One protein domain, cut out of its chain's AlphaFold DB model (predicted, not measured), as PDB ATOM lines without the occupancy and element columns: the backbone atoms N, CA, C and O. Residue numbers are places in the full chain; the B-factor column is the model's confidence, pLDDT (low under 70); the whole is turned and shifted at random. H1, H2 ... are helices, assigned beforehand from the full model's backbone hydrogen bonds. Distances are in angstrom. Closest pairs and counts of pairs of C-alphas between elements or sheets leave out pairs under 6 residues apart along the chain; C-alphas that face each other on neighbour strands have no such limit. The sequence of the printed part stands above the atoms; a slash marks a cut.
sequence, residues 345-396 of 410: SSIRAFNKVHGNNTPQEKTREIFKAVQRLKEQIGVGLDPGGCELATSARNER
ATOM      1  N   SER A 345     155.765 202.330 103.568       88.00
ATOM      2  CA  SER A 345     154.323 202.297 103.855       88.00
ATOM      3  C   SER A 345     153.960 201.186 104.842       88.00
ATOM      4  O   SER A 345     153.225 201.466 105.783       88.00
ATOM      5  N   SER A 346     154.518 199.980 104.690       86.62
ATOM      6  CA  SER A 346     154.327 198.860 105.628       86.62
ATOM      7  C   SER A 346     154.803 199.224 107.040       86.62
ATOM      8  O   SER A 346     154.057 199.060 108.000       86.62
ATOM      9  N   ILE A 347     155.995 199.820 107.161       86.88
ATOM     10  CA  ILE A 347     156.560 200.281 108.442       86.88
ATOM     11  C   ILE A 347     155.659 201.347 109.088       86.88
ATOM     12  O   ILE A 347     155.422 201.319 110.295       86.88
ATOM     13  N   ARG A 348     155.117 202.291 108.306       87.75
ATOM     14  CA  ARG A 348     154.173 203.302 108.818       87.75
ATOM     15  C   ARG A 348     152.831 202.699 109.241       87.75
ATOM     16  O   ARG A 348     152.291 203.122 110.259       87.75
ATOM     17  N   ALA A 349     152.307 201.731 108.491       87.62
ATOM     18  CA  ALA A 349     151.062 201.042 108.822       87.62
ATOM     19  C   ALA A 349     151.200 200.227 110.117       87.62
ATOM     20  O   ALA A 349     150.388 200.399 111.020       87.62
ATOM     21  N   PHE A 350     152.275 199.444 110.246       88.69
ATOM     22  CA  PHE A 350     152.614 198.693 111.455       88.69
ATOM     23  C   PHE A 350     152.675 199.610 112.685       88.69
ATOM     24  O   PHE A 350     151.905 199.453 113.627       88.69
ATOM     25  N   ASN A 351     153.497 200.663 112.641       89.44
ATOM     26  CA  ASN A 351     153.616 201.600 113.764       89.44
ATOM     27  C   ASN A 351     152.291 202.301 114.125       89.44
ATOM     28  O   ASN A 351     152.068 202.622 115.289       89.44
ATOM     29  N   LYS A 352     151.387 202.503 113.154       89.81
ATOM     30  CA  LYS A 352     150.043 203.048 113.396       89.81
ATOM     31  C   LYS A 352     149.115 202.048 114.099       89.81
ATOM     32  O   LYS A 352     148.338 202.473 114.945       89.81
ATOM     33  N   VAL A 353     149.181 200.761 113.753       87.56
ATOM     34  CA  VAL A 353     148.371 199.696 114.380       87.56
ATOM     35  C   VAL A 353     148.851 199.406 115.803       87.56
ATOM     36  O   VAL A 353     148.036 199.306 116.712       87.56
ATOM     37  N   HIS A 354     150.167 199.360 116.017       82.19
ATOM     38  CA  HIS A 354     150.772 199.051 117.318       82.19
ATOM     39  C   HIS A 354     150.885 200.257 118.267       82.19
ATOM     40  O   HIS A 354     151.393 200.119 119.373       82.19
ATOM     41  N   GLY A 355     150.457 201.455 117.853       85.00
ATOM     42  CA  GLY A 355     150.535 202.666 118.682       85.00
ATOM     43  C   GLY A 355     151.952 203.217 118.908       85.00
ATOM     44  O   GLY A 355     152.099 204.222 119.605       85.00
ATOM     45  N   ASN A 356     152.973 202.619 118.285       82.44
ATOM     46  CA  ASN A 356     154.384 202.996 118.382       82.44
ATOM     47  C   ASN A 356     154.632 204.338 117.687       82.44
ATOM     48  O   ASN A 356     154.973 204.414 116.502       82.44
ATOM     49  N   ASN A 357     154.416 205.427 118.423       83.31
ATOM     50  CA  ASN A 357     154.458 206.781 117.889       83.31
ATOM     51  C   ASN A 357     155.791 207.486 118.164       83.31
ATOM     52  O   ASN A 357     156.183 208.342 117.359       83.31
ATOM     53  N   THR A 358     156.531 207.112 119.209       90.38
ATOM     54  CA  THR A 358     157.847 207.710 119.475       90.38
ATOM     55  C   THR A 358     158.909 207.195 118.487       90.38
ATOM     56  O   THR A 358     158.834 206.052 118.023       90.38
ATOM     57  N   PRO A 359     159.927 208.004 118.132       87.25
ATOM     58  CA  PRO A 359     161.071 207.540 117.342       87.25
ATOM     59  C   PRO A 359     161.790 206.331 117.959       87.25
ATOM     60  O   PRO A 359     162.271 205.463 117.232       87.25
ATOM     61  N   GLN A 360     161.839 206.261 119.289       88.81
ATOM     62  CA  GLN A 360     162.515 205.220 120.056       88.81
ATOM     63  C   GLN A 360     161.797 203.867 119.928       88.81
ATOM     64  O   GLN A 360     162.441 202.877 119.593       88.81
ATOM     65  N   GLU A 361     160.472 203.825 120.111       87.00
ATOM     66  CA  GLU A 361     159.660 202.606 119.931       87.00
ATOM     67  C   GLU A 361     159.733 202.095 118.487       87.00
ATOM     68  O   GLU A 361     160.029 200.924 118.257       87.00
ATOM     69  N   LYS A 362     159.563 202.995 117.506       88.69
ATOM     70  CA  LYS A 362     159.689 202.678 116.071       88.69
ATOM     71  C   LYS A 362     161.026 202.011 115.754       88.69
ATOM     72  O   LYS A 362     161.078 201.023 115.027       88.69
ATOM     73  N   THR A 363     162.106 202.556 116.313       88.25
ATOM     74  CA  THR A 363     163.468 202.041 116.129       88.25
ATOM     75  C   THR A 363     163.640 200.681 116.806       88.25
ATOM     76  O   THR A 363     164.194 199.767 116.202       88.25
ATOM     77  N   ARG A 364     163.109 200.510 118.025       88.75
ATOM     78  CA  ARG A 364     163.162 199.251 118.781       88.75
ATOM     79  C   ARG A 364     162.469 198.099 118.050       88.75
ATOM     80  O   ARG A 364     163.056 197.024 117.954       88.75
ATOM     81  N   GLU A 365     161.279 198.322 117.495       87.94
ATOM     82  CA  GLU A 365     160.568 197.288 116.731       87.94
ATOM     83  C   GLU A 365     161.270 196.942 115.413       87.94
ATOM     84  O   GLU A 365     161.356 195.769 115.051       87.94
ATOM     85  N   ILE A 366     161.854 197.932 114.727       88.69
ATOM     86  CA  ILE A 366     162.689 197.684 113.543       88.69
ATOM     87  C   ILE A 366     163.900 196.813 113.909       88.69
ATOM     88  O   ILE A 366     164.155 195.824 113.225       88.69
ATOM     89  N   PHE A 367     164.610 197.112 115.003       87.50
ATOM     90  CA  PHE A 367     165.733 196.286 115.461       87.50
ATOM     91  C   PHE A 367     165.306 194.868 115.848       87.50
ATOM     92  O   PHE A 367     165.956 193.914 115.431       87.50
ATOM     93  N   LYS A 368     164.197 194.710 116.580       87.69
ATOM     94  CA  LYS A 368     163.639 193.403 116.971       87.69
ATOM     95  C   LYS A 368     163.281 192.544 115.749       87.69
ATOM     96  O   LYS A 368     163.559 191.347 115.723       87.69
ATOM     97  N   ALA A 369     162.712 193.162 114.717       86.56
ATOM     98  CA  ALA A 369     162.393 192.516 113.449       86.56
ATOM     99  C   ALA A 369     163.641 192.128 112.632       86.56
ATOM    100  O   ALA A 369     163.719 191.009 112.127       86.56
ATOM    101  N   VAL A 370     164.644 193.009 112.541       85.56
ATOM    102  CA  VAL A 370     165.927 192.712 111.873       85.56
ATOM    103  C   VAL A 370     166.709 191.627 112.619       85.56
ATOM    104  O   VAL A 370     167.292 190.752 111.983       85.56
ATOM    105  N   GLN A 371     166.682 191.626 113.954       82.88
ATOM    106  CA  GLN A 371     167.297 190.580 114.767       82.88
ATOM    107  C   GLN A 371     166.654 189.214 114.495       82.88
ATOM    108  O   GLN A 371     167.375 188.258 114.227       82.88
ATOM    109  N   ARG A 372     165.318 189.124 114.473       81.56
ATOM    110  CA  ARG A 372     164.611 187.881 114.118       81.56
ATOM    111  C   ARG A 372     164.922 187.413 112.697       81.56
ATOM    112  O   ARG A 372     165.106 186.221 112.483       81.56
ATOM    113  N   LEU A 373     165.032 188.335 111.738       79.31
ATOM    114  CA  LEU A 373     165.462 187.999 110.377       79.31
ATOM    115  C   LEU A 373     166.888 187.415 110.372       79.31
ATOM    116  O   LEU A 373     167.130 186.410 109.714       79.31
ATOM    117  N   LYS A 374     167.816 187.993 111.143       76.06
ATOM    118  CA  LYS A 374     169.184 187.475 111.302       76.06
ATOM    119  C   LYS A 374     169.208 186.097 111.978       76.06
ATOM    120  O   LYS A 374     169.932 185.217 111.528       76.06
ATOM    121  N   GLU A 375     168.392 185.885 113.008       74.81
ATOM    122  CA  GLU A 375     168.212 184.583 113.671       74.81
ATOM    123  C   GLU A 375     167.624 183.526 112.715       74.81
ATOM    124  O   GLU A 375     168.048 182.374 112.747       74.81
ATOM    125  N   GLN A 376     166.706 183.920 111.822       70.06
ATOM    126  CA  GLN A 376     166.109 183.051 110.801       70.06
ATOM    127  C   GLN A 376     167.073 182.719 109.647       70.06
ATOM    128  O   GLN A 376     167.035 181.605 109.128       70.06
ATOM    129  N   ILE A 377     167.922 183.666 109.232       70.38
ATOM    130  CA  ILE A 377     168.964 183.451 108.208       70.38
ATOM    131  C   ILE A 377     170.102 182.576 108.763       70.38
ATOM    132  O   ILE A 377     170.645 181.740 108.041       70.38
ATOM    133  N   GLY A 378     170.422 182.724 110.052       63.09
ATOM    134  CA  GLY A 378     171.420 181.931 110.765       63.09
ATOM    135  C   GLY A 378     172.819 182.559 110.805       63.09
ATOM    136  O   GLY A 378     173.061 183.677 110.349       63.09
ATOM    137  N   VAL A 379     173.771 181.828 111.394       60.47
ATOM    138  CA  VAL A 379     175.185 182.233 111.499       60.47
ATOM    139  C   VAL A 379     175.925 182.035 110.171       60.47
ATOM    140  O   VAL A 379     176.661 181.074 109.969       60.47
ATOM    141  N   GLY A 380     175.698 182.974 109.257       56.00
ATOM    142  CA  GLY A 380     176.348 183.078 107.953       56.00
ATOM    143  C   GLY A 380     175.477 183.887 106.991       56.00
ATOM    144  O   GLY A 380     174.260 183.798 107.073       56.00
ATOM    145  N   LEU A 381     176.105 184.639 106.073       52.84
ATOM    146  CA  LEU A 381     175.531 185.552 105.049       52.84
ATOM    147  C   LEU A 381     175.525 187.062 105.362       52.84
ATOM    148  O   LEU A 381     175.363 187.848 104.430       52.84
ATOM    149  N   ASP A 382     175.812 187.496 106.592       50.28
ATOM    150  CA  ASP A 382     176.245 188.884 106.836       50.28
ATOM    151  C   ASP A 382     177.746 189.055 106.517       50.28
ATOM    152  O   ASP A 382     178.515 188.118 106.756       50.28
ATOM    153  N   PRO A 383     178.222 190.252 106.107       50.84
ATOM    154  CA  PRO A 383     179.655 190.519 105.906       50.84
ATOM    155  C   PRO A 383     180.528 190.237 107.141       50.84
ATOM    156  O   PRO A 383     181.687 189.858 107.005       50.84
ATOM    157  N   GLY A 384     179.966 190.375 108.349       50.44
ATOM    158  CA  GLY A 384     180.624 190.026 109.615       50.44
ATOM    159  C   GLY A 384     180.476 188.560 110.050       50.44
ATOM    160  O   GLY A 384     180.993 188.198 111.097       50.44
ATOM    161  N   GLY A 385     179.754 187.728 109.291       48.16
ATOM    162  CA  GLY A 385     179.525 186.302 109.573       48.16
ATOM    163  C   GLY A 385     180.328 185.352 108.678       48.16
ATOM    164  O   GLY A 385     180.047 184.158 108.646       48.16
ATOM    165  N   CYS A 386     181.298 185.859 107.913       53.09
ATOM    166  CA  CYS A 386     182.075 185.072 106.952       53.09
ATOM    167  C   CYS A 386     183.297 184.368 107.591       53.09
ATOM    168  O   CYS A 386     184.392 184.366 107.032       53.09
ATOM    169  N   GLU A 387     183.126 183.729 108.757       53.47
ATOM    170  CA  GLU A 387     184.203 182.992 109.458       53.47
ATOM    171  C   GLU A 387     184.772 181.810 108.645       53.47
ATOM    172  O   GLU A 387     185.856 181.298 108.927       53.47
ATOM    173  N   LEU A 388     184.074 181.389 107.585       51.22
ATOM    174  CA  LEU A 388     184.522 180.340 106.670       51.22
ATOM    175  C   LEU A 388     185.660 180.781 105.726       51.22
ATOM    176  O   LEU A 388     186.277 179.917 105.104       51.22
ATOM    177  N   ALA A 389     185.966 182.080 105.632       53.06
ATOM    178  CA  ALA A 389     187.007 182.645 104.763       53.06
ATOM    179  C   ALA A 389     188.284 183.053 105.535       53.06
ATOM    180  O   ALA A 389     188.885 184.095 105.278       53.06
ATOM    181  N   THR A 390     188.715 182.237 106.502       57.19
ATOM    182  CA  THR A 390     189.983 182.454 107.226       57.19
ATOM    183  C   THR A 390     191.202 182.283 106.312       57.19
ATOM    184  O   THR A 390     191.237 181.394 105.460       57.19
ATOM    185  N   SER A 391     192.260 183.079 106.525       52.81
ATOM    186  CA  SER A 391     193.497 183.024 105.719       52.81
ATOM    187  C   SER A 391     194.095 181.612 105.652       52.81
ATOM    188  O   SER A 391     194.404 181.122 104.570       52.81
ATOM    189  N   ALA A 392     194.106 180.901 106.786       55.03
ATOM    190  CA  ALA A 392     194.576 179.516 106.905       55.03
ATOM    191  C   ALA A 392     193.739 178.473 106.127       55.03
ATOM    192  O   ALA A 392     194.126 177.301 106.053       55.03
ATOM    193  N   ARG A 393     192.576 178.862 105.583       56.19
ATOM    194  CA  ARG A 393     191.754 178.066 104.659       56.19
ATOM    195  C   ARG A 393     191.953 178.508 103.207       56.19
ATOM    196  O   ARG A 393     192.041 177.637 102.345       56.19
ATOM    197  N   ASN A 394     192.115 179.806 102.948       56.12
ATOM    198  CA  ASN A 394     192.421 180.341 101.614       56.12
ATOM    199  C   ASN A 394     193.791 179.865 101.087       56.12
ATOM    200  O   ASN A 394     193.931 179.578  99.900       56.12
ATOM    201  N   GLU A 395     194.778 179.688 101.971       54.81
ATOM    202  CA  GLU A 395     196.097 179.116 101.641       54.81
ATOM    203  C   GLU A 395     196.042 177.669 101.110       54.81
ATOM    204  O   GLU A 395     196.982 177.228 100.454       54.81
ATOM    205  N   ARG A 396     194.962 176.916 101.372       50.62
ATOM    206  CA  ARG A 396     194.879 175.467 101.086       50.62
ATOM    207  C   ARG A 396     194.316 175.105  99.717       50.62
ATOM    208  O   ARG A 396     194.273 173.924  99.380       50.62
TER     209      ARG A 396
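What this domain is: This is residues 345 to 396 of the 410 residues of an uncharacterized protein of Aspergillus sclerotiicarbonarius (strain CBS 121057 / IBT 28362) (UniProt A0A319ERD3). One long helix, H2, has a shorter helix, H1, near its first turns and a long tail running away from its other end, with the four-residue helix H3 near the tail's tip. The whole is drawn out into a rod, the three helices form no bundle, and residues 389 to 396 stick out at the tail's end. The printed part has 52 residues with three named helices, in the order H1, H2, H3, and no named strand; the class is all helix. It is extended, with a radius of gyration of the C-alphas of 17.4 A and spans of 55 by 17 by 16 A.

How they stand to each other: H1, residues 345 to 353, and H2, residues 359 to 377, are close but not clearly touching: their closest C-alphas, those of Asn 351 and Lys 362, are 6.6 A apart. Their lines stand at a steep tilt of 64 degrees, and they run opposite ways. H3, residues 391 to 394, is apart from both H1 and H2. In H1 and H2 every O i to N i+4 pair is within hydrogen-bond range; H3 is too short for such a pair, and its one O i to N i+3 pair is within range.

Where its parts are: H1 begins at C-alpha 345, at (154.323, 202.297, 103.855), and measures 12.4 A from first to last C-alpha. H2 measures 26.9 A, from C-alpha 359 at (161.071, 207.540, 117.342) to C-alpha 377 at (168.964, 183.451, 108.208). H3 measures 5.0 A and ends at C-alpha 394, at (192.421, 180.341, 101.614).

The domain as a whole: The two C-alphas farthest apart, those of Gly 355 and Arg 396, are 54.9 A apart. The printed part has no cut. The link from H1 to H2 is tight, with 5 residues, and the link from H2 to H3 is long, with 13. Residues 367 to 373, which belong to H2, and 389 to 396, of which 391 to 394 belong to H3, stand free. The mean pLDDT of the printed part is 73.6, and residues 378 to 396 of this model are under 70.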